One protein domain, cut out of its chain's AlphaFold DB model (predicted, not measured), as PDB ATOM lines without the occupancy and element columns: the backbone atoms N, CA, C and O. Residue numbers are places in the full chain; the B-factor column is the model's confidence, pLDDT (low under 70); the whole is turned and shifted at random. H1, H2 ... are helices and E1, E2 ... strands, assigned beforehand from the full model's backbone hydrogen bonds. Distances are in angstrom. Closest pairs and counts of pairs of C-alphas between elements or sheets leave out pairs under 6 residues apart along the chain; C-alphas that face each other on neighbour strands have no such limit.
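What this domain is: This is residues 183 to 276 of the 433 residues of an uncharacterized protein of Cryptococcus amylolentus CBS 6039 (UniProt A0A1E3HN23). A small cluster of crossed helices makes one part of the domain: H2, the longest, and H5 are both packed on H3, while H1 lies near the first end of H2 and roughly carries on its line. A long loop, residues 223 to 240, folds back on itself and leads to the short H4, which touches no helix; H6 and E1 form an arm at another side, with residues 270 to 275 sticking out. The printed part has 94 residues with six named helices and one named strand, in the order H1 H2 H3 H4 H5 H6 E1, and its class is mostly helix. The whole is compact, with a radius of gyration of the C-alphas of 13.6 A and spans of 39 by 36 by 21 A.

Where its parts are: H2, residues 198 to 210, is 18.1 A long and begins at C-alpha 198 (-22.359, 9.954, -7.782). H3, residues 215 to 222, is 11.6 A long, and H5, residues 255 to 261, is 9.9 A. H1, residues 183 to 189, is 10.0 A long and begins at C-alpha 183 (-16.577, 2.337, 2.100). H6 is residues 264 to 269, 8.6 A, and H4 is residues 241 to 244, 5.7 A. E1, residues 273 to 276, is 8.0 A long and ends at C-alpha 276 (-18.170, -5.155, -8.412).

How they stand to each other: H2 is the hub, touching H1, H3 and H6. It touches H3 at a steep tilt of 46 degrees, opposite ways, with the C-alphas of Ala 205 and Ala 218 closest at 4.7 A. H3 touches H5, about perpendicular at 85 degrees; their closest C-alphas, of Glu 220 and Gly 255, are 4.0 A apart. H2 and H5 are near each other. With residues 198 to 199 alone, H2 touches H1 at a shallow tilt of 27 degrees, the same way; the closest C-alphas are those of Ser 188 and Phe 198, 5.3 A. With residues 198 to 202 alone, H2 touches H6, about perpendicular at 73 degrees, with Gly 199 and Tyr 265 the closest C-alphas at 5.9 A. H4 is apart from H1, H2, H3, H5 and H6. E1 pairs with no named strand. Residues 230 to 231 pair with residues 239 to 240, antiparallel. Every O i to N i+4 pair is within hydrogen-bond range in H1, H2, H5 and H6, and 3 of 4 in H3; H4 is too short for such a pair.

The domain as a whole: The two C-alphas farthest apart, of Gly 212 and Gly 235, are 40.3 A apart. The printed part has no cut. The link from H3 to H4, 18 residues, is long. The mean pLDDT of the printed part is 90.0, and no printed residue is under 70.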
ATOM      1  N   ALA A 183     -15.920   1.135   1.606       93.25
ATOM      2  CA  ALA A 183     -16.577   2.337   2.100       93.25
ATOM      3  C   ALA A 183     -16.589   3.452   1.048       93.25
ATOM      4  O   ALA A 183     -17.574   4.184   0.934       93.25
ATOM      5  N   HIS A 184     -15.541   3.554   0.223       91.38
ATOM      6  CA  HIS A 184     -15.552   4.459  -0.923       91.38
ATOM      7  C   HIS A 184     -16.563   4.015  -1.986       91.38
ATOM      8  O   HIS A 184     -17.331   4.845  -2.468       91.38
ATOM      9  N   VAL A 185     -16.617   2.723  -2.335       94.81
ATOM     10  CA  VAL A 185     -17.626   2.206  -3.282       94.81
ATOM     11  C   VAL A 185     -19.036   2.483  -2.768       94.81
ATOM     12  O   VAL A 185     -19.883   2.947  -3.532       94.81
ATOM     13  N   TRP A 186     -19.273   2.291  -1.469       95.06
ATOM     14  CA  TRP A 186     -20.536   2.649  -0.832       95.06
ATOM     15  C   TRP A 186     -20.836   4.140  -0.990       95.06
ATOM     16  O   TRP A 186     -21.899   4.516  -1.482       95.06
ATOM     17  N   HIS A 187     -19.892   5.005  -0.621       92.19
ATOM     18  CA  HIS A 187     -20.057   6.456  -0.701       92.19
ATOM     19  C   HIS A 187     -20.292   6.948  -2.141       92.19
ATOM     20  O   HIS A 187     -21.016   7.917  -2.364       92.19
ATOM     21  N   SER A 188     -19.718   6.275  -3.135       92.00
ATOM     22  CA  SER A 188     -19.883   6.621  -4.546       92.00
ATOM     23  C   SER A 188     -21.225   6.141  -5.110       92.00
ATOM     24  O   SER A 188     -21.925   6.925  -5.752       92.00
ATOM     25  N   PHE A 189     -21.618   4.887  -4.853       95.69
ATOM     26  CA  PHE A 189     -22.698   4.205  -5.587       95.69
ATOM     27  C   PHE A 189     -23.963   3.875  -4.785       95.69
ATOM     28  O   PHE A 189     -24.957   3.461  -5.386       95.69
ATOM     29  N   SER A 190     -23.970   4.042  -3.460       94.00
ATOM     30  CA  SER A 190     -25.195   3.857  -2.669       94.00
ATOM     31  C   SER A 190     -26.281   4.884  -3.054       94.00
ATOM     32  O   SER A 190     -26.008   5.852  -3.772       94.00
ATOM     33  N   PRO A 191     -27.543   4.682  -2.636       90.94
ATOM     34  CA  PRO A 191     -28.584   5.694  -2.792       90.94
ATOM     35  C   PRO A 191     -28.212   7.021  -2.117       90.94
ATOM     36  O   PRO A 191     -27.503   7.043  -1.109       90.94
ATOM     37  N   GLU A 192     -28.727   8.134  -2.637       89.75
ATOM     38  CA  GLU A 192     -28.458   9.477  -2.104       89.75
ATOM     39  C   GLU A 192     -28.858   9.593  -0.623       89.75
ATOM     40  O   GLU A 192     -28.125  10.156   0.187       89.75
ATOM     41  N   GLU A 193     -29.965   8.958  -0.236       87.69
ATOM     42  CA  GLU A 193     -30.487   8.925   1.133       87.69
ATOM     43  C   GLU A 193     -29.580   8.146   2.103       87.69
ATOM     44  O   GLU A 193     -29.709   8.272   3.321       87.69
ATOM     45  N   ARG A 194     -28.662   7.331   1.569       88.00
ATOM     46  CA  ARG A 194     -27.647   6.565   2.307       88.00
ATOM     47  C   ARG A 194     -26.262   7.214   2.267       88.00
ATOM     48  O   ARG A 194     -25.287   6.611   2.716       88.00
ATOM     49  N   GLY A 195     -26.180   8.442   1.756       85.75
ATOM     50  CA  GLY A 195     -24.938   9.192   1.610       85.75
ATOM     51  C   GLY A 195     -24.280   9.044   0.241       85.75
ATOM     52  O   GLY A 195     -23.210   9.606   0.050       85.75
ATOM     53  N   GLY A 196     -24.893   8.342  -0.715       90.38
ATOM     54  CA  GLY A 196     -24.366   8.174  -2.065       90.38
ATOM     55  C   GLY A 196     -24.157   9.488  -2.816       90.38
ATOM     56  O   GLY A 196     -25.031  10.356  -2.851       90.38
ATOM     57  N   THR A 197     -22.997   9.634  -3.454       90.62
ATOM     58  CA  THR A 197     -22.576  10.903  -4.066       90.62
ATOM     59  C   THR A 197     -22.729  10.941  -5.579       90.62
ATOM     60  O   THR A 197     -23.215  11.949  -6.092       90.62
ATOM     61  N   PHE A 198     -22.373   9.881  -6.313       93.56
ATOM     62  CA  PHE A 198     -22.359   9.954  -7.782       93.56
ATOM     63  C   PHE A 198     -23.768  10.102  -8.353       93.56
ATOM     64  O   PHE A 198     -23.977  10.918  -9.247       93.56
ATOM     65  N   GLY A 199     -24.743   9.370  -7.802       94.06
ATOM     66  CA  GLY A 199     -26.144   9.482  -8.213       94.06
ATOM     67  C   GLY A 199     -26.700  10.892  -8.009       94.06
ATOM     68  O   GLY A 199     -27.296  11.456  -8.927       94.06
ATOM     69  N   ARG A 200     -26.420  11.499  -6.847       92.94
ATOM     70  CA  ARG A 200     -26.798  12.884  -6.538       92.94
ATOM     71  C   ARG A 200     -26.164  13.878  -7.506       92.94
ATOM     72  O   ARG A 200     -26.865  14.701  -8.087       92.94
ATOM     73  N   MET A 201     -24.841  13.810  -7.676       93.38
ATOM     74  CA  MET A 201     -24.093  14.737  -8.536       93.38
ATOM     75  C   MET A 201     -24.550  14.642  -9.992       93.38
ATOM     76  O   MET A 201     -24.770  15.671 -10.628       93.38
ATOM     77  N   LEU A 202     -24.744  13.420 -10.501       95.00
ATOM     78  CA  LEU A 202     -25.240  13.187 -11.855       95.00
ATOM     79  C   LEU A 202     -26.646  13.771 -12.039       95.00
ATOM     80  O   LEU A 202     -26.872  14.518 -12.985       95.00
ATOM     81  N   ARG A 203     -27.569  13.491 -11.109       95.69
ATOM     82  CA  ARG A 203     -28.943  14.011 -11.150       95.69
ATOM     83  C   ARG A 203     -28.976  15.542 -11.171       95.69
ATOM     84  O   ARG A 203     -29.648  16.118 -12.019       95.69
ATOM     85  N   LEU A 204     -28.241  16.197 -10.271       95.38
ATOM     86  CA  LEU A 204     -28.212  17.662 -10.181       95.38
ATOM     87  C   LEU A 204     -27.619  18.315 -11.438       95.38
ATOM     88  O   LEU A 204     -28.171  19.297 -11.936       95.38
ATOM     89  N   ALA A 205     -26.535  17.753 -11.984       95.69
ATOM     90  CA  ALA A 205     -25.956  18.237 -13.234       95.69
ATOM     91  C   ALA A 205     -26.961  18.124 -14.393       95.69
ATOM     92  O   ALA A 205     -27.124  19.057 -15.175       95.69
ATOM     93  N   GLU A 206     -27.698  17.017 -14.478       95.75
ATOM     94  CA  GLU A 206     -28.692  16.791 -15.532       95.75
ATOM     95  C   GLU A 206     -29.927  17.677 -15.404       95.75
ATOM     96  O   GLU A 206     -30.445  18.156 -16.413       95.75
ATOM     97  N   GLU A 207     -30.377  17.944 -14.180       97.62
ATOM     98  CA  GLU A 207     -31.443  18.911 -13.917       97.62
ATOM     99  C   GLU A 207     -31.062  20.317 -14.395       97.62
ATOM    100  O   GLU A 207     -31.915  21.040 -14.912       97.62
ATOM    101  N   ASP A 208     -29.799  20.716 -14.248       97.38
ATOM    102  CA  ASP A 208     -29.310  22.008 -14.733       97.38
ATOM    103  C   ASP A 208     -29.120  22.028 -16.254       97.38
ATOM    104  O   ASP A 208     -29.529  22.995 -16.904       97.38
ATOM    105  N   ILE A 209     -28.614  20.942 -16.845       97.44
ATOM    106  CA  ILE A 209     -28.547  20.774 -18.307       97.44
ATOM    107  C   ILE A 209     -29.946  20.878 -18.923       97.44
ATOM    108  O   ILE A 209     -30.145  21.585 -19.910       97.44
ATOM    109  N   ALA A 210     -30.950  20.244 -18.310       97.75
ATOM    110  CA  ALA A 210     -32.338  20.315 -18.760       97.75
ATOM    111  C   ALA A 210     -32.928  21.738 -18.686       97.75
ATOM    112  O   ALA A 210     -33.856  22.057 -19.430       97.75
ATOM    113  N   LYS A 211     -32.384  22.607 -17.824       97.88
ATOM    114  CA  LYS A 211     -32.738  24.037 -17.730       97.88
ATOM    115  C   LYS A 211     -31.930  24.924 -18.688       97.88
ATOM    116  O   LYS A 211     -32.139  26.135 -18.698       97.88
ATOM    117  N   GLY A 212     -31.036  24.347 -19.492       97.25
ATOM    118  CA  GLY A 212     -30.229  25.057 -20.486       97.25
ATOM    119  C   GLY A 212     -28.868  25.549 -19.988       97.25
ATOM    120  O   GLY A 212     -28.254  26.366 -20.669       97.25
ATOM    121  N   VAL A 213     -28.393  25.083 -18.826       97.31
ATOM    122  CA  VAL A 213     -27.003  25.311 -18.391       97.31
ATOM    123  C   VAL A 213     -26.062  24.488 -19.277       97.31
ATOM    124  O   VAL A 213     -26.406  23.375 -19.680       97.31
ATOM    125  N   ASP A 214     -24.879  25.025 -19.587       96.81
ATOM    126  CA  ASP A 214     -23.855  24.267 -20.307       96.81
ATOM    127  C   ASP A 214     -23.497  22.973 -19.557       96.81
ATOM    128  O   ASP A 214     -23.424  22.944 -18.328       96.81
ATOM    129  N   SER A 215     -23.264  21.886 -20.297       93.06
ATOM    130  CA  SER A 215     -23.032  20.575 -19.689       93.06
ATOM    131  C   SER A 215     -21.794  20.541 -18.804       93.06
ATOM    132  O   SER A 215     -21.853  19.957 -17.724       93.06
ATOM    133  N   ILE A 216     -20.692  21.154 -19.230       93.56
ATOM    134  CA  ILE A 216     -19.445  21.137 -18.467       93.56
ATOM    135  C   ILE A 216     -19.593  21.996 -17.214       93.56
ATOM    136  O   ILE A 216     -19.214  21.549 -16.132       93.56
ATOM    137  N   GLU A 217     -20.216  23.169 -17.344       93.75
ATOM    138  CA  GLU A 217     -20.511  24.046 -16.206       93.75
ATOM    139  C   GLU A 217     -21.410  23.351 -15.168       93.75
ATOM    140  O   GLU A 217     -21.154  23.421 -13.964       93.75
ATOM    141  N   ALA A 218     -22.445  22.637 -15.620       94.25
ATOM    142  CA  ALA A 218     -23.354  21.913 -14.739       94.25
ATOM    143  C   ALA A 218     -22.629  20.814 -13.946       94.25
ATOM    144  O   ALA A 218     -22.833  20.692 -12.739       94.25
ATOM    145  N   PHE A 219     -21.746  20.042 -14.586       92.62
ATOM    146  CA  PHE A 219     -20.950  19.031 -13.888       92.62
ATOM    147  C   PHE A 219     -19.959  19.650 -12.895       92.62
ATOM    148  O   PHE A 219     -19.859  19.180 -11.760       92.62
ATOM    149  N   GLU A 220     -19.267  20.724 -13.281       90.44
ATOM    150  CA  GLU A 220     -18.316  21.439 -12.418       90.44
ATOM    151  C   GLU A 220     -18.974  21.987 -11.144       90.44
ATOM    152  O   GLU A 220     -18.390  21.931 -10.061       90.44
ATOM    153  N   ARG A 221     -20.223  22.454 -11.251       90.56
ATOM    154  CA  ARG A 221     -20.984  23.029 -10.135       90.56
ATOM    155  C   ARG A 221     -21.176  22.064  -8.960       90.56
ATOM    156  O   ARG A 221     -21.206  22.513  -7.815       90.56
ATOM    157  N   TYR A 222     -21.314  20.766  -9.232       87.56
ATOM    158  CA  TYR A 222     -21.681  19.764  -8.221       87.56
ATOM    159  C   TYR A 222     -20.564  18.776  -7.878       87.56
ATOM    160  O   TYR A 222     -20.642  18.105  -6.846       87.56
ATOM    161  N   GLY A 223     -19.525  18.672  -8.709       80.88
ATOM    162  CA  GLY A 223     -18.453  17.700  -8.520       80.88
ATOM    163  C   GLY A 223     -17.718  17.859  -7.195       80.88
ATOM    164  O   GLY A 223     -17.069  18.875  -6.956       80.88
ATOM    165  N   PHE A 224     -17.815  16.834  -6.343       76.19
ATOM    166  CA  PHE A 224     -17.135  16.742  -5.042       76.19
ATOM    167  C   PHE A 224     -17.304  17.975  -4.135       76.19
ATOM    168  O   PHE A 224     -16.479  18.225  -3.257       76.19
ATOM    169  N   LYS A 225     -18.388  18.742  -4.314       78.25
ATOM    170  CA  LYS A 225     -18.727  19.863  -3.437       78.25
ATOM    171  C   LYS A 225     -19.438  19.353  -2.189       78.25
ATOM    172  O   LYS A 225     -20.449  18.655  -2.277       78.25
ATOM    173  N   GLY A 226     -18.904  19.728  -1.028       76.38
ATOM    174  CA  GLY A 226     -19.564  19.512   0.251       76.38
ATOM    175  C   GLY A 226     -20.840  20.343   0.345       76.38
ATOM    176  O   GLY A 226     -20.855  21.530   0.026       76.38
ATOM    177  N   THR A 227     -21.914  19.710   0.788       81.12
ATOM    178  CA  THR A 227     -23.210  20.333   1.068       81.12
ATOM    179  C   THR A 227     -23.345  20.728   2.541       81.12
ATOM    180  O   THR A 227     -24.316  21.384   2.912       81.12
ATOM    181  N   GLY A 228     -22.383  20.335   3.389       85.81
ATOM    182  CA  GLY A 228     -22.448  20.511   4.840       85.81
ATOM    183  C   GLY A 228     -23.389  19.511   5.513       85.81
ATOM    184  O   GLY A 228     -23.742  19.681   6.681       85.81
ATOM    185  N   GLN A 229     -23.819  18.478   4.787       85.19
ATOM    186  CA  GLN A 229     -24.650  17.407   5.322       85.19
ATOM    187  C   GLN A 229     -23.806  16.382   6.069       85.19
ATOM    188  O   GLN A 229     -22.642  16.156   5.751       85.19
ATOM    189  N   VAL A 230     -24.418  15.739   7.057       87.81
ATOM    190  CA  VAL A 230     -23.796  14.654   7.812       87.81
ATOM    191  C   VAL A 230     -23.987  13.340   7.055       87.81
ATOM    192  O   VAL A 230     -25.119  12.957   6.766       87.81
ATOM    193  N   ALA A 231     -22.890  12.643   6.767       83.94
ATOM    194  CA  ALA A 231     -22.883  11.334   6.127       83.94
ATOM    195  C   ALA A 231     -22.412  10.263   7.123       83.94
ATOM    196  O   ALA A 231     -21.308  10.330   7.669       83.94
ATOM    197  N   ALA A 232     -23.266   9.264   7.351       89.69
ATOM    198  CA  ALA A 232     -22.961   8.090   8.161       89.69
ATOM    199  C   ALA A 232     -22.636   6.915   7.231       89.69
ATOM    200  O   ALA A 232     -23.528   6.172   6.822       89.69
ATOM    201  N   LEU A 233     -21.363   6.791   6.853       91.50
ATOM    202  CA  LEU A 233     -20.900   5.684   6.017       91.50
ATOM    203  C   LEU A 233     -20.730   4.412   6.875       91.50
ATOM    204  O   LEU A 233     -20.268   4.519   8.015       91.50
ATOM    205  N   PRO A 234     -21.086   3.217   6.369       93.38
ATOM    206  CA  PRO A 234     -20.963   1.970   7.121       93.38
ATOM    207  C   PRO A 234     -19.536   1.735   7.632       93.38
ATOM    208  O   PRO A 234     -18.577   1.856   6.875       93.38
ATOM    209  N   GLY A 235     -19.401   1.409   8.920       93.06
ATOM    210  CA  GLY A 235     -18.107   1.130   9.558       93.06
ATOM    211  C   GLY A 235     -17.230   2.356   9.832       93.06
ATOM    212  O   GLY A 235     -16.180   2.221  10.455       93.06
ATOM    213  N   LEU A 236     -17.642   3.561   9.422       91.62
ATOM    214  CA  LEU A 236     -16.846   4.776   9.586       91.62
ATOM    215  C   LEU A 236     -17.477   5.766  10.581       91.62
ATOM    216  O   LEU A 236     -18.693   5.757  10.793       91.62
ATOM    217  N   PRO A 237     -16.674   6.664  11.191       91.31
ATOM    218  CA  PRO A 237     -17.205   7.741  12.014       91.31
ATOM    219  C   PRO A 237     -18.165   8.629  11.226       91.31
ATOM    220  O   PRO A 237     -17.942   8.924  10.052       91.31
ATOM    221  N   VAL A 238     -19.200   9.109  11.909       91.00
ATOM    222  CA  VAL A 238     -20.128  10.099  11.364       91.00
ATOM    223  C   VAL A 238     -19.387  11.421  11.173       91.00
ATOM    224  O   VAL A 238     -18.807  11.943  12.125       91.00
ATOM    225  N   LYS A 239     -19.412  11.951   9.949       88.75
ATOM    226  CA  LYS A 239     -18.719  13.186   9.563       88.75
ATOM    227  C   LYS A 239     -19.578  14.029   8.636       88.75
ATOM    228  O   LYS A 239     -20.523  13.524   8.026       88.75
ATOM    229  N   TYR A 240     -19.237  15.300   8.500       88.69
ATOM    230  CA  TYR A 240     -19.751  16.115   7.412       88.69
ATOM    231  C   TYR A 240     -19.193  15.640   6.068       88.69
ATOM    232  O   TYR A 240     -18.075  15.139   5.971       88.69
ATOM    233  N   ASP A 241     -19.973  15.807   5.007       84.62
ATOM    234  CA  ASP A 241     -19.643  15.311   3.676       84.62
ATOM    235  C   ASP A 241     -18.344  15.892   3.095       84.62
ATOM    236  O   ASP A 241     -17.597  15.181   2.420       84.62
ATOM    237  N   TYR A 242     -18.024  17.146   3.422       83.50
ATOM    238  CA  TYR A 242     -16.760  17.780   3.043       83.50
ATOM    239  C   TYR A 242     -15.533  17.135   3.711       83.50
ATOM    240  O   TYR A 242     -14.434  17.210   3.165       83.50
ATOM    241  N   GLU A 243     -15.687  16.466   4.859       85.88
ATOM    242  CA  GLU A 243     -14.568  15.813   5.558       85.88
ATOM    243  C   GLU A 243     -14.097  14.536   4.851       85.88
ATOM    244  O   GLU A 243     -12.988  14.064   5.103       85.88
ATOM    245  N   TRP A 244     -14.910  13.977   3.950       81.94
ATOM    246  CA  TRP A 244     -14.521  12.841   3.110       81.94
ATOM    247  C   TRP A 244     -13.654  13.249   1.916       81.94
ATOM    248  O   TRP A 244     -13.067  12.386   1.268       81.94
ATOM    249  N   TRP A 245     -13.549  14.554   1.642       77.19
ATOM    250  CA  TRP A 245     -12.801  15.117   0.519       77.19
ATOM    251  C   TRP A 245     -11.908  16.291   0.962       77.19
ATOM    252  O   TRP A 245     -11.999  17.382   0.399       77.19
ATOM    253  N   PRO A 246     -10.995  16.092   1.936       74.56
ATOM    254  CA  PRO A 246     -10.239  17.187   2.556       74.56
ATOM    255  C   PRO A 246      -9.316  17.932   1.577       74.56
ATOM    256  O   PRO A 246      -8.957  19.081   1.813       74.56
ATOM    257  N   HIS A 247      -8.938  17.297   0.463       74.50
ATOM    258  CA  HIS A 247      -8.092  17.893  -0.575       74.50
ATOM    259  C   HIS A 247      -8.875  18.492  -1.750       74.50
ATOM    260  O   HIS A 247      -8.242  19.011  -2.671       74.50
ATOM    261  N   GLY A 248     -10.213  18.431  -1.746       76.31
ATOM    262  CA  GLY A 248     -11.052  18.853  -2.875       76.31
ATOM    263  C   GLY A 248     -10.768  20.286  -3.330       76.31
ATOM    264  O   GLY A 248     -10.599  20.530  -4.520       76.31
ATOM    265  N   ASP A 249     -10.580  21.207  -2.383       79.12
ATOM    266  CA  ASP A 249     -10.282  22.617  -2.670       79.12
ATOM    267  C   ASP A 249      -8.814  22.891  -3.042       79.12
ATOM    268  O   ASP A 249      -8.437  24.026  -3.331       79.12
ATOM    269  N   THR A 250      -7.956  21.868  -3.022       82.44
ATOM    270  CA  THR A 250      -6.530  22.004  -3.367       82.44
ATOM    271  C   THR A 250      -6.209  21.536  -4.785       82.44
ATOM    272  O   THR A 250      -5.142  21.864  -5.309       82.44
ATOM    273  N   VAL A 251      -7.119  20.791  -5.418       78.50
ATOM    274  CA  VAL A 251      -6.917  20.175  -6.732       78.50
ATOM    275  C   VAL A 251      -7.809  20.813  -7.790       78.50
ATOM    276  O   VAL A 251      -8.914  21.268  -7.516       78.50
ATOM    277  N   VAL A 252      -7.334  20.812  -9.035       72.06
ATOM    278  CA  VAL A 252      -8.137  21.234 -10.184       72.06
ATOM    279  C   VAL A 252      -8.897  20.017 -10.713       72.06
ATOM    280  O   VAL A 252      -8.306  19.134 -11.330       72.06
ATOM    281  N   LEU A 253     -10.204  19.969 -10.461       75.69
ATOM    282  CA  LEU A 253     -11.125  18.964 -10.999       75.69
ATOM    283  C   LEU A 253     -12.115  19.664 -11.936       75.69
ATOM    284  O   LEU A 253     -13.131  20.194 -11.501       75.69
ATOM    285  N   GLY A 254     -11.779  19.713 -13.227       79.56
ATOM    286  CA  GLY A 254     -12.605  20.389 -14.231       79.56
ATOM    287  C   GLY A 254     -13.903  19.638 -14.542       79.56
ATOM    288  O   GLY A 254     -13.961  18.407 -14.452       79.56
ATOM    289  N   GLY A 255     -14.931  20.371 -14.985       86.19
ATOM    290  CA  GLY A 255     -16.226  19.806 -15.377       86.19
ATOM    291  C   GLY A 255     -16.134  18.694 -16.426       86.19
ATOM    292  O   GLY A 255     -16.947  17.778 -16.417       86.19
ATOM    293  N   GLN A 256     -15.106  18.699 -17.284       85.06
ATOM    294  CA  GLN A 256     -14.865  17.647 -18.277       85.06
ATOM    295  C   GLN A 256     -14.542  16.294 -17.630       85.06
ATOM    296  O   GLN A 256     -15.037  15.265 -18.084       85.06
ATOM    297  N   VAL A 257     -13.737  16.286 -16.560       82.19
ATOM    298  CA  VAL A 257     -13.400  15.057 -15.820       82.19
ATOM    299  C   VAL A 257     -14.648  14.516 -15.128       82.19
ATOM    300  O   VAL A 257     -14.920  13.318 -15.162       82.19
ATOM    301  N   LEU A 258     -15.452  15.404 -14.546       87.88
ATOM    302  CA  LEU A 258     -16.702  15.049 -13.876       87.88
ATOM    303  C   LEU A 258     -17.744  14.506 -14.863       87.88
ATOM    304  O   LEU A 258     -18.341  13.463 -14.606       87.88
ATOM    305  N   ALA A 259     -17.888  15.142 -16.028       90.19
ATOM    306  CA  ALA A 259     -18.755  14.684 -17.112       90.19
ATOM    307  C   ALA A 259     -18.368  13.290 -17.633       90.19
ATOM    308  O   ALA A 259     -19.237  12.513 -18.022       90.19
ATOM    309  N   ALA A 260     -17.072  12.959 -17.628       86.38
ATOM    310  CA  ALA A 260     -16.576  11.650 -18.044       86.38
ATOM    311  C   ALA A 260     -16.742  10.563 -16.964       86.38
ATOM    312  O   ALA A 260     -16.948   9.396 -17.295       86.38
ATOM    313  N   THR A 261     -16.667  10.929 -15.680       88.88
ATOM    314  CA  THR A 261     -16.614   9.976 -14.557       88.88
ATOM    315  C   THR A 261     -17.971   9.713 -13.908       88.88
ATOM    316  O   THR A 261     -18.283   8.563 -13.617       88.88
ATOM    317  N   LEU A 262     -18.823  10.725 -13.719       92.19
ATOM    318  CA  LEU A 262     -20.124  10.574 -13.047       92.19
ATOM    319  C   LEU A 262     -21.120   9.629 -13.748       92.19
ATOM    320  O   LEU A 262     -21.887   8.963 -13.043       92.19
ATOM    321  N   PRO A 263     -21.095   9.451 -15.087       94.69
ATOM    322  CA  PRO A 263     -21.856   8.389 -15.741       94.69
ATOM    323  C   PRO A 263     -21.510   6.967 -15.262       94.69
ATOM    324  O   PRO A 263     -22.272   6.041 -15.539       94.69
ATOM    325  N   ALA A 264     -20.440   6.772 -14.476       96.06
ATOM    326  CA  ALA A 264     -20.151   5.515 -13.785       96.06
ATOM    327  C   ALA A 264     -21.349   5.025 -12.963       96.06
ATOM    328  O   ALA A 264     -21.582   3.821 -12.882       96.06
ATOM    329  N   TYR A 265     -22.159   5.936 -12.408       97.12
ATOM    330  CA  TYR A 265     -23.373   5.568 -11.678       97.12
ATOM    331  C   TYR A 265     -24.383   4.814 -12.562       97.12
ATOM    332  O   TYR A 265     -24.962   3.815 -12.137       97.12
ATOM    333  N   ARG A 266     -24.541   5.223 -13.829       97.00
ATOM    334  CA  ARG A 266     -25.374   4.499 -14.807       97.00
ATOM    335  C   ARG A 266     -24.776   3.151 -15.159       97.00
ATOM    336  O   ARG A 266     -25.498   2.157 -15.187       97.00
ATOM    337  N   ALA A 267     -23.465   3.111 -15.389       97.69
ATOM    338  CA  ALA A 267     -22.762   1.869 -15.682       97.69
ATOM    339  C   ALA A 267     -22.899   0.857 -14.532       97.69
ATOM    340  O   ALA A 267     -23.095  -0.333 -14.776       97.69
ATOM    341  N   PHE A 268     -22.877   1.330 -13.285       97.44
ATOM    342  CA  PHE A 268     -23.136   0.534 -12.087       97.44
ATOM    343  C   PHE A 268     -24.581   0.007 -12.057       97.44
ATOM    344  O   PHE A 268     -24.800  -1.195 -11.887       97.44
ATOM    345  N   LEU A 269     -25.578   0.870 -12.280       97.00
ATOM    346  CA  LEU A 269     -26.993   0.480 -12.267       97.00
ATOM    347  C   LEU A 269     -27.398  -0.418 -13.443       97.00
ATOM    348  O   LEU A 269     -28.407  -1.120 -13.354       97.00
ATOM    349  N   HIS A 270     -26.625  -0.432 -14.529       97.88
ATOM    350  CA  HIS A 270     -26.949  -1.197 -15.725       97.88
ATOM    351  C   HIS A 270     -27.171  -2.689 -15.412       97.88
ATOM    352  O   HIS A 270     -26.409  -3.320 -14.676       97.88
ATOM    353  N   LYS A 271     -28.217  -3.283 -16.002       96.38
ATOM    354  CA  LYS A 271     -28.668  -4.656 -15.694       96.38
ATOM    355  C   LYS A 271     -27.626  -5.745 -15.983       96.38
ATOM    356  O   LYS A 271     -27.644  -6.785 -15.338       96.38
ATOM    357  N   ASN A 272     -26.738  -5.506 -16.952       97.06
ATOM    358  CA  ASN A 272     -25.669  -6.445 -17.314       97.06
ATOM    359  C   ASN A 272     -24.421  -6.293 -16.427       97.06
ATOM    360  O   ASN A 272     -23.550  -7.159 -16.461       97.06
ATOM    361  N   THR A 273     -24.334  -5.226 -15.626       98.31
ATOM    362  CA  THR A 273     -23.313  -5.081 -14.584       98.31
ATOM    363  C   THR A 273     -23.765  -5.891 -13.380       98.31
ATOM    364  O   THR A 273     -24.654  -5.467 -12.646       98.31
ATOM    365  N   VAL A 274     -23.212  -7.089 -13.205       97.88
ATOM    366  CA  VAL A 274     -23.694  -8.072 -12.215       97.88
ATOM    367  C   VAL A 274     -22.828  -8.145 -10.960       97.88
ATOM    368  O   VAL A 274     -23.244  -8.716  -9.951       97.88
ATOM    369  N   GLY A 275     -21.628  -7.565 -11.004       97.81
ATOM    370  CA  GLY A 275     -20.708  -7.573  -9.880       97.81
ATOM    371  C   GLY A 275     -19.784  -6.368  -9.845       97.81
ATOM    372  O   GLY A 275     -19.603  -5.675 -10.847       97.81
ATOM    373  N   ILE A 276     -19.203  -6.150  -8.673       97.50
ATOM    374  CA  ILE A 276     -18.170  -5.155  -8.412       97.50
ATOM    375  C   ILE A 276     -16.987  -5.892  -7.812       97.50
ATOM    376  O   ILE A 276     -17.148  -6.645  -6.854       97.50
TER     377      ILE A 276